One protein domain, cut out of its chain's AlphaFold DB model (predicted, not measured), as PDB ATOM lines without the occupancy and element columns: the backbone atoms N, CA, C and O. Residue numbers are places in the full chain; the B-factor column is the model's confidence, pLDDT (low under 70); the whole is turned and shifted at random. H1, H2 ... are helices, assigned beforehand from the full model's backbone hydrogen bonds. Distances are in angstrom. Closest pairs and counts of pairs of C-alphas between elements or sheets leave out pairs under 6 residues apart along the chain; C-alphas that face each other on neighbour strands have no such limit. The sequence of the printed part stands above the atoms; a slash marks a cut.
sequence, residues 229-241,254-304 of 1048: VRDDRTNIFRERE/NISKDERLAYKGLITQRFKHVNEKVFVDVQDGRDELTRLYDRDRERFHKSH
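AT A GLANCE: This is residues 229 to 241 and 254 to 304 of the 1048 residues of an uncharacterized protein of Candidatus Saccharibacteria bacterium (UniProt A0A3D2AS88). Two helices, H2 and the much longer H3, follow each other end to end as a long rod with a bend at the tight link between them, and one short helix, H1, packs on the part of H3 near that link. The far part of H3 and the stretch with H2 stick out with nothing beside them, namely residues 282 to 304 and 254 to 270. The printed part has 64 residues with three named helices, H1, H2, H3 in chain order, and no named strand; the class is all helix. It is extended, with a radius of gyration of the C-alphas of 20.2 A, and spans 69 by 28 by 13 A.

IN THESE COORDINATES: Start at Val 229 and go on to C-alpha 232 at (0.488, -30.838, 3.011), where H1 begins; it covers residues 232 to 241 and is 14.5 A long. Beyond the cut, find C-alpha 257 at (-27.616, -23.351, 21.910); from there H2 runs through residues 257 to 270, 20.0 A. H3, residues 272 to 303, runs 46.2 A to C-alpha 303 at (33.566, -44.541, 14.050).

HOW THE PARTS SIT: Look at H1 and H3, which touch, H3 with residues 274 to 278 alone; their closest C-alphas, those of Ile 236 and Val 274, are 5.9 A apart. They run opposite ways at a steep tilt of 36 degrees, only just past shallow. H2 and H3 meet only through their link, Phe 271. H1 and H2 are apart. In H1, H2 and H3 every O i to N i+4 pair is within hydrogen-bond range.

THE WHOLE: The two C-alphas farthest apart, those of Asn 254 and His 304, are 69.4 A apart. Residues 242 to 253 are not printed, and C-alphas 241 and 254 lie 22.2 A apart across this cut. The one link printed whole, H2 to H3, is tight. The mean pLDDT of the printed part is 72.8; look for values under 70 at residues 229 to 234 and 273 to 287.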
ATOM      1  N   VAL A 229      -0.873 -24.589  -5.890       55.78
ATOM      2  CA  VAL A 229      -0.383 -25.856  -5.328       55.78
ATOM      3  C   VAL A 229       0.265 -25.561  -3.979       55.78
ATOM      4  O   VAL A 229       1.120 -24.686  -3.864       55.78
ATOM      5  N   ARG A 230      -0.177 -26.265  -2.941       63.06
ATOM      6  CA  ARG A 230       0.266 -26.070  -1.557       63.06
ATOM      7  C   ARG A 230       0.769 -27.398  -1.011       63.06
ATOM      8  O   ARG A 230       0.191 -28.439  -1.322       63.06
ATOM      9  N   ASP A 231       1.817 -27.354  -0.195       67.62
ATOM     10  CA  ASP A 231       2.289 -28.530   0.529       67.62
ATOM     11  C   ASP A 231       1.267 -28.983   1.590       67.62
ATOM     12  O   ASP A 231       0.361 -28.240   1.990       67.62
ATOM     13  N   ASP A 232       1.415 -30.222   2.060       63.22
ATOM     14  CA  ASP A 232       0.488 -30.838   3.011       63.22
ATOM     15  C   ASP A 232       0.348 -30.049   4.323       63.22
ATOM     16  O   ASP A 232      -0.757 -29.980   4.872       63.22
ATOM     17  N   ARG A 233       1.421 -29.418   4.825       60.97
ATOM     18  CA  ARG A 233       1.356 -28.625   6.063       60.97
ATOM     19  C   ARG A 233       0.580 -27.342   5.836       60.97
ATOM     20  O   ARG A 233      -0.316 -27.037   6.622       60.97
ATOM     21  N   THR A 234       0.860 -26.623   4.754       67.12
ATOM     22  CA  THR A 234       0.127 -25.398   4.405       67.12
ATOM     23  C   THR A 234      -1.372 -25.670   4.209       67.12
ATOM     24  O   THR A 234      -2.207 -24.896   4.682       67.12
ATOM     25  N   ASN A 235      -1.739 -26.805   3.604       71.25
ATOM     26  CA  ASN A 235      -3.143 -27.220   3.479       71.25
ATOM     27  C   ASN A 235      -3.802 -27.495   4.838       71.25
ATOM     28  O   ASN A 235      -4.915 -27.036   5.088       71.25
ATOM     29  N   ILE A 236      -3.105 -28.176   5.748       72.88
ATOM     30  CA  ILE A 236      -3.591 -28.439   7.109       72.88
ATOM     31  C   ILE A 236      -3.860 -27.138   7.884       72.88
ATOM     32  O   ILE A 236      -4.884 -27.030   8.562       72.88
ATOM     33  N   PHE A 237      -2.957 -26.154   7.802       71.38
ATOM     34  CA  PHE A 237      -3.156 -24.854   8.451       71.38
ATOM     35  C   PHE A 237      -4.374 -24.124   7.882       71.38
ATOM     36  O   PHE A 237      -5.215 -23.662   8.651       71.38
ATOM     37  N   ARG A 238      -4.523 -24.097   6.553       74.50
ATOM     38  CA  ARG A 238      -5.687 -23.499   5.890       74.50
ATOM     39  C   ARG A 238      -6.994 -24.160   6.325       74.50
ATOM     40  O   ARG A 238      -7.962 -23.468   6.620       74.50
ATOM     41  N   GLU A 239      -7.044 -25.488   6.384       79.88
ATOM     42  CA  GLU A 239      -8.257 -26.186   6.811       79.88
ATOM     43  C   GLU A 239      -8.611 -25.916   8.283       79.88
ATOM     44  O   GLU A 239      -9.792 -25.842   8.614       79.88
ATOM     45  N   ARG A 240      -7.620 -25.683   9.156       81.00
ATOM     46  CA  ARG A 240      -7.861 -25.222  10.536       81.00
ATOM     47  C   ARG A 240      -8.416 -23.807  10.602       81.00
ATOM     48  O   ARG A 240      -9.310 -23.549  11.403       81.00
ATOM     49  N   GLU A 241      -7.899 -22.894   9.783       82.06
ATOM     50  CA  GLU A 241      -8.468 -21.547   9.685       82.06
ATOM     51  C   GLU A 241      -9.917 -21.607   9.198       82.06
ATOM     52  O   GLU A 241     -10.782 -20.952   9.772       82.06
ATOM     53  N   ASN A 254     -27.981 -16.198  14.911       86.88
ATOM     54  CA  ASN A 254     -29.140 -16.232  15.804       86.88
ATOM     55  C   ASN A 254     -29.836 -17.609  15.778       86.88
ATOM     56  O   ASN A 254     -30.880 -17.783  15.149       86.88
ATOM     57  N   ILE A 255     -29.211 -18.597  16.420       88.50
ATOM     58  CA  ILE A 255     -29.674 -19.991  16.529       88.50
ATOM     59  C   ILE A 255     -29.654 -20.466  17.983       88.50
ATOM     60  O   ILE A 255     -28.941 -19.899  18.821       88.50
ATOM     61  N   SER A 256     -30.418 -21.516  18.300       89.88
ATOM     62  CA  SER A 256     -30.446 -22.060  19.659       89.88
ATOM     63  C   SER A 256     -29.096 -22.669  20.060       89.88
ATOM     64  O   SER A 256     -28.284 -23.083  19.227       89.88
ATOM     65  N   LYS A 257     -28.848 -22.754  21.371       83.38
ATOM     66  CA  LYS A 257     -27.616 -23.351  21.910       83.38
ATOM     67  C   LYS A 257     -27.450 -24.816  21.485       83.38
ATOM     68  O   LYS A 257     -26.326 -25.240  21.213       83.38
ATOM     69  N   ASP A 258     -28.550 -25.561  21.413       81.12
ATOM     70  CA  ASP A 258     -28.541 -26.981  21.057       81.12
ATOM     71  C   ASP A 258     -28.247 -27.186  19.566       81.12
ATOM     72  O   ASP A 258     -27.403 -28.014  19.219       81.12
ATOM     73  N   GLU A 259     -28.850 -26.378  18.686       85.88
ATOM     74  CA  GLU A 259     -28.536 -26.379  17.249       85.88
ATOM     75  C   GLU A 259     -27.076 -26.005  17.001       85.88
ATOM     76  O   GLU A 259     -26.365 -26.708  16.280       85.88
ATOM     77  N   ARG A 260     -26.584 -24.951  17.667       92.25
ATOM     78  CA  ARG A 260     -25.181 -24.542  17.562       92.25
ATOM     79  C   ARG A 260     -24.243 -25.677  17.957       92.25
ATOM     80  O   ARG A 260     -23.281 -25.955  17.242       92.25
ATOM     81  N   LEU A 261     -24.515 -26.351  19.075       79.44
ATOM     82  CA  LEU A 261     -23.696 -27.469  19.539       79.44
ATOM     83  C   LEU A 261     -23.726 -28.644  18.551       79.44
ATOM     84  O   LEU A 261     -22.679 -29.238  18.280       79.44
ATOM     85  N   ALA A 262     -24.893 -28.950  17.980       79.56
ATOM     86  CA  ALA A 262     -25.036 -29.984  16.962       79.56
ATOM     87  C   ALA A 262     -24.204 -29.663  15.708       79.56
ATOM     88  O   ALA A 262     -23.425 -30.506  15.257       79.56
ATOM     89  N   TYR A 263     -24.291 -28.435  15.187       89.62
ATOM     90  CA  TYR A 263     -23.542 -28.018  13.998       89.62
ATOM     91  C   TYR A 263     -22.035 -27.967  14.237       89.62
ATOM     92  O   TYR A 263     -21.274 -28.450  13.398       89.62
ATOM     93  N   LYS A 264     -21.589 -27.502  15.412       87.25
ATOM     94  CA  LYS A 264     -20.176 -27.603  15.809       87.25
ATOM     95  C   LYS A 264     -19.688 -29.049  15.809       87.25
ATOM     96  O   LYS A 264     -18.612 -29.329  15.289       87.25
ATOM     97  N   GLY A 265     -20.498 -29.981  16.315       80.31
ATOM     98  CA  GLY A 265     -20.195 -31.411  16.254       80.31
ATOM     99  C   GLY A 265     -19.987 -31.922  14.823       80.31
ATOM    100  O   GLY A 265     -19.045 -32.678  14.572       80.31
ATOM    101  N   LEU A 266     -20.814 -31.470  13.875       83.12
ATOM    102  CA  LEU A 266     -20.690 -31.816  12.455       83.12
ATOM    103  C   LEU A 266     -19.435 -31.212  11.811       83.12
ATOM    104  O   LEU A 266     -18.730 -31.914  11.085       83.12
ATOM    105  N   ILE A 267     -19.108 -29.954  12.117       83.81
ATOM    106  CA  ILE A 267     -17.878 -29.288  11.653       83.81
ATOM    107  C   ILE A 267     -16.648 -30.032  12.179       83.81
ATOM    108  O   ILE A 267     -15.783 -30.425  11.398       83.81
ATOM    109  N   THR A 268     -16.599 -30.332  13.479       80.75
ATOM    110  CA  THR A 268     -15.510 -31.124  14.068       80.75
ATOM    111  C   THR A 268     -15.402 -32.502  13.412       80.75
ATOM    112  O   THR A 268     -14.300 -33.013  13.198       80.75
ATOM    113  N   GLN A 269     -16.529 -33.127  13.055       80.44
ATOM    114  CA  GLN A 269     -16.524 -34.392  12.324       80.44
ATOM    115  C   GLN A 269     -15.974 -34.239  10.899       80.44
ATOM    116  O   GLN A 269     -15.201 -35.101  10.473       80.44
ATOM    117  N   ARG A 270     -16.316 -33.160  10.186       79.88
ATOM    118  CA  ARG A 270     -15.781 -32.837   8.856       79.88
ATOM    119  C   ARG A 270     -14.265 -32.656   8.899       79.88
ATOM    120  O   ARG A 270     -13.558 -33.340   8.162       79.88
ATOM    121  N   PHE A 271     -13.752 -31.838   9.814       78.56
ATOM    122  CA  PHE A 271     -12.316 -31.539   9.944       78.56
ATOM    123  C   PHE A 271     -11.529 -32.577  10.759       78.56
ATOM    124  O   PHE A 271     -10.322 -32.456  10.980       78.56
ATOM    125  N   LYS A 272     -12.176 -33.679  11.153       75.38
ATOM    126  CA  LYS A 272     -11.549 -34.784  11.890       75.38
ATOM    127  C   LYS A 272     -10.301 -35.331  11.198       75.38
ATOM    128  O   LYS A 272      -9.359 -35.723  11.877       75.38
ATOM    129  N   HIS A 273     -10.282 -35.358   9.868       64.81
ATOM    130  CA  HIS A 273      -9.153 -35.859   9.088       64.81
ATOM    131  C   HIS A 273      -7.921 -34.938   9.155       64.81
ATOM    132  O   HIS A 273      -6.805 -35.448   9.195       64.81
ATOM    133  N   VAL A 274      -8.102 -33.619   9.256       58.88
ATOM    134  CA  VAL A 274      -7.029 -32.632   9.487       58.88
ATOM    135  C   VAL A 274      -6.449 -32.799  10.881       58.88
ATOM    136  O   VAL A 274      -5.236 -32.900  11.058       58.88
ATOM    137  N   ASN A 275      -7.330 -32.927  11.874       53.28
ATOM    138  CA  ASN A 275      -6.946 -33.169  13.261       53.28
ATOM    139  C   ASN A 275      -6.234 -34.526  13.435       53.28
ATOM    140  O   ASN A 275      -5.300 -34.644  14.228       53.28
ATOM    141  N   GLU A 276      -6.609 -35.539  12.647       53.06
ATOM    142  CA  GLU A 276      -5.889 -36.813  12.555       53.06
ATOM    143  C   GLU A 276      -4.543 -36.682  11.822       53.06
ATOM    144  O   GLU A 276      -3.566 -37.262  12.289       53.06
ATOM    145  N   LYS A 277      -4.455 -35.922  10.720       46.94
ATOM    146  CA  LYS A 277      -3.206 -35.705   9.963       46.94
ATOM    147  C   LYS A 277      -2.153 -34.947  10.773       46.94
ATOM    148  O   LYS A 277      -1.007 -35.368  10.776       46.94
ATOM    149  N   VAL A 278      -2.527 -33.907  11.522       45.84
ATOM    150  CA  VAL A 278      -1.594 -33.200  12.427       45.84
ATOM    151  C   VAL A 278      -1.074 -34.131  13.513       45.84
ATOM    152  O   VAL A 278       0.108 -34.119  13.839       45.84
ATOM    153  N   PHE A 279      -1.951 -34.962  14.074       40.47
ATOM    154  CA  PHE A 279      -1.543 -35.944  15.072       40.47
ATOM    155  C   PHE A 279      -0.576 -36.984  14.483       40.47
ATOM    156  O   PHE A 279       0.338 -37.420  15.176       40.47
ATOM    157  N   VAL A 280      -0.755 -37.350  13.207       43.09
ATOM    158  CA  VAL A 280       0.173 -38.209  12.460       43.09
ATOM    159  C   VAL A 280       1.497 -37.495  12.183       43.09
ATOM    160  O   VAL A 280       2.512 -38.089  12.493       43.09
ATOM    161  N   ASP A 281       1.522 -36.239  11.730       42.31
ATOM    162  CA  ASP A 281       2.768 -35.484  11.460       42.31
ATOM    163  C   ASP A 281       3.585 -35.249  12.754       42.31
ATOM    164  O   ASP A 281       4.799 -35.434  12.790       42.31
ATOM    165  N   VAL A 282       2.920 -34.975  13.886       44.16
ATOM    166  CA  VAL A 282       3.579 -34.894  15.208       44.16
ATOM    167  C   VAL A 282       4.127 -36.255  15.658       44.16
ATOM    168  O   VAL A 282       5.160 -36.321  16.327       44.16
ATOM    169  N   GLN A 283       3.443 -37.352  15.324       43.16
ATOM    170  CA  GLN A 283       3.886 -38.703  15.660       43.16
ATOM    171  C   GLN A 283       5.011 -39.188  14.729       43.16
ATOM    172  O   GLN A 283       5.985 -39.756  15.218       43.16
ATOM    173  N   ASP A 284       4.923 -38.895  13.433       49.62
ATOM    174  CA  ASP A 284       5.955 -39.152  12.431       49.62
ATOM    175  C   ASP A 284       7.216 -38.341  12.744       49.62
ATOM    176  O   ASP A 284       8.304 -38.899  12.682       49.62
ATOM    177  N   GLY A 285       7.087 -37.094  13.211       51.72
ATOM    178  CA  GLY A 285       8.219 -36.298  13.692       51.72
ATOM    179  C   GLY A 285       8.922 -36.899  14.919       51.72
ATOM    180  O   GLY A 285      10.146 -36.837  15.022       51.72
ATOM    181  N   ARG A 286       8.191 -37.541  15.845       55.94
ATOM    182  CA  ARG A 286       8.799 -38.262  16.989       55.94
ATOM    183  C   ARG A 286       9.462 -39.572  16.564       55.94
ATOM    184  O   ARG A 286      10.549 -39.901  17.047       55.94
ATOM    185  N   ASP A 287       8.827 -40.307  15.657       65.25
ATOM    186  CA  ASP A 287       9.386 -41.533  15.086       65.25
ATOM    187  C   ASP A 287      10.635 -41.218  14.239       65.25
ATOM    188  O   ASP A 287      11.609 -41.968  14.265       65.25
ATOM    189  N   GLU A 288      10.643 -40.095  13.519       70.44
ATOM    190  CA  GLU A 288      11.789 -39.590  12.764       70.44
ATOM    191  C   GLU A 288      12.932 -39.166  13.687       70.44
ATOM    192  O   GLU A 288      14.065 -39.589  13.462       70.44
ATOM    193  N   LEU A 289      12.650 -38.415  14.758       78.44
ATOM    194  CA  LEU A 289      13.663 -38.034  15.748       78.44
ATOM    195  C   LEU A 289      14.364 -39.261  16.339       78.44
ATOM    196  O   LEU A 289      15.589 -39.290  16.424       78.44
ATOM    197  N   THR A 290      13.591 -40.296  16.674       77.12
ATOM    198  CA  THR A 290      14.131 -41.564  17.183       77.12
ATOM    199  C   THR A 290      15.055 -42.217  16.153       77.12
ATOM    200  O   THR A 290      16.200 -42.524  16.470       77.12
ATOM    201  N   ARG A 291      14.615 -42.343  14.890       76.94
ATOM    202  CA  ARG A 291      15.448 -42.903  13.808       76.94
ATOM    203  C   ARG A 291      16.722 -42.094  13.567       76.94
ATOM    204  O   ARG A 291      17.760 -42.671  13.258       76.94
ATOM    205  N   LEU A 292      16.644 -40.767  13.664       81.44
ATOM    206  CA  LEU A 292      17.796 -39.885  13.500       81.44
ATOM    207  C   LEU A 292      18.809 -40.084  14.632       81.44
ATOM    208  O   LEU A 292      19.988 -40.249  14.331       81.44
ATOM    209  N   TYR A 293      18.363 -40.153  15.892       88.19
ATOM    210  CA  TYR A 293      19.244 -40.449  17.024       88.19
ATOM    211  C   TYR A 293      19.815 -41.868  16.983       88.19
ATOM    212  O   TYR A 293      21.000 -42.037  17.248       88.19
ATOM    213  N   ASP A 294      19.032 -42.877  16.592       82.62
ATOM    214  CA  ASP A 294      19.536 -44.243  16.404       82.62
ATOM    215  C   ASP A 294      20.632 -44.282  15.332       82.62
ATOM    216  O   ASP A 294      21.681 -44.897  15.524       82.62
ATOM    217  N   ARG A 295      20.424 -43.572  14.217       82.44
ATOM    218  CA  ARG A 295      21.422 -43.458  13.150       82.44
ATOM    219  C   ARG A 295      22.671 -42.713  13.615       82.44
ATOM    220  O   ARG A 295      23.776 -43.115  13.258       82.44
ATOM    221  N   ASP A 296      22.513 -41.632  14.373       88.44
ATOM    222  CA  ASP A 296      23.640 -40.880  14.931       88.44
ATOM    223  C   ASP A 296      24.423 -41.745  15.934       88.44
ATOM    224  O   ASP A 296      25.649 -41.810  15.847       88.44
ATOM    225  N   ARG A 297      23.729 -42.508  16.792       87.94
ATOM    226  CA  ARG A 297      24.314 -43.498  17.708       87.94
ATOM    227  C   ARG A 297      25.099 -44.566  16.949       87.94
ATOM    228  O   ARG A 297      26.243 -44.841  17.295       87.94
ATOM    229  N   GLU A 298      24.520 -45.163  15.908       83.44
ATOM    230  CA  GLU A 298      25.207 -46.176  15.098       83.44
ATOM    231  C   GLU A 298      26.452 -45.621  14.402       83.44
ATOM    232  O   GLU A 298      27.496 -46.274  14.394       83.44
ATOM    233  N   ARG A 299      26.356 -44.420  13.816       84.56
ATOM    234  CA  ARG A 299      27.500 -43.743  13.191       84.56
ATOM    235  C   ARG A 299      28.600 -43.475  14.210       84.56
ATOM    236  O   ARG A 299      29.764 -43.718  13.908       84.56
ATOM    237  N   PHE A 300      28.235 -43.007  15.402       88.88
ATOM    238  CA  PHE A 300      29.189 -42.741  16.468       88.88
ATOM    239  C   PHE A 300      29.858 -44.033  16.949       88.88
ATOM    240  O   PHE A 300      31.082 -44.119  16.908       88.88
ATOM    241  N   HIS A 301      29.092 -45.079  17.287       81.44
ATOM    242  CA  HIS A 301      29.661 -46.348  17.758       81.44
ATOM    243  C   HIS A 301      30.604 -47.001  16.746       81.44
ATOM    244  O   HIS A 301      31.638 -47.530  17.142       81.44
ATOM    245  N   LYS A 302      30.289 -46.933  15.448       80.69
ATOM    246  CA  LYS A 302      31.146 -47.501  14.394       80.69
ATOM    247  C   LYS A 302      32.454 -46.732  14.189       80.69
ATOM    248  O   LYS A 302      33.432 -47.335  13.763       80.69
ATOM    249  N   SER A 303      32.467 -45.427  14.460       85.44
ATOM    250  CA  SER A 303      33.566 -44.541  14.050       85.44
ATOM    251  C   SER A 303      34.382 -43.957  15.207       85.44
ATOM    252  O   SER A 303      35.486 -43.467  14.972       85.44
ATOM    253  N   HIS A 304      33.881 -43.975  16.445       87.88
ATOM    254  CA  HIS A 304      34.621 -43.477  17.610       87.88
ATOM    255  C   HIS A 304      35.762 -44.416  18.033       87.88
ATOM    256  O   HIS A 304      35.764 -45.604  17.712       87.88
TER     257      HIS A 304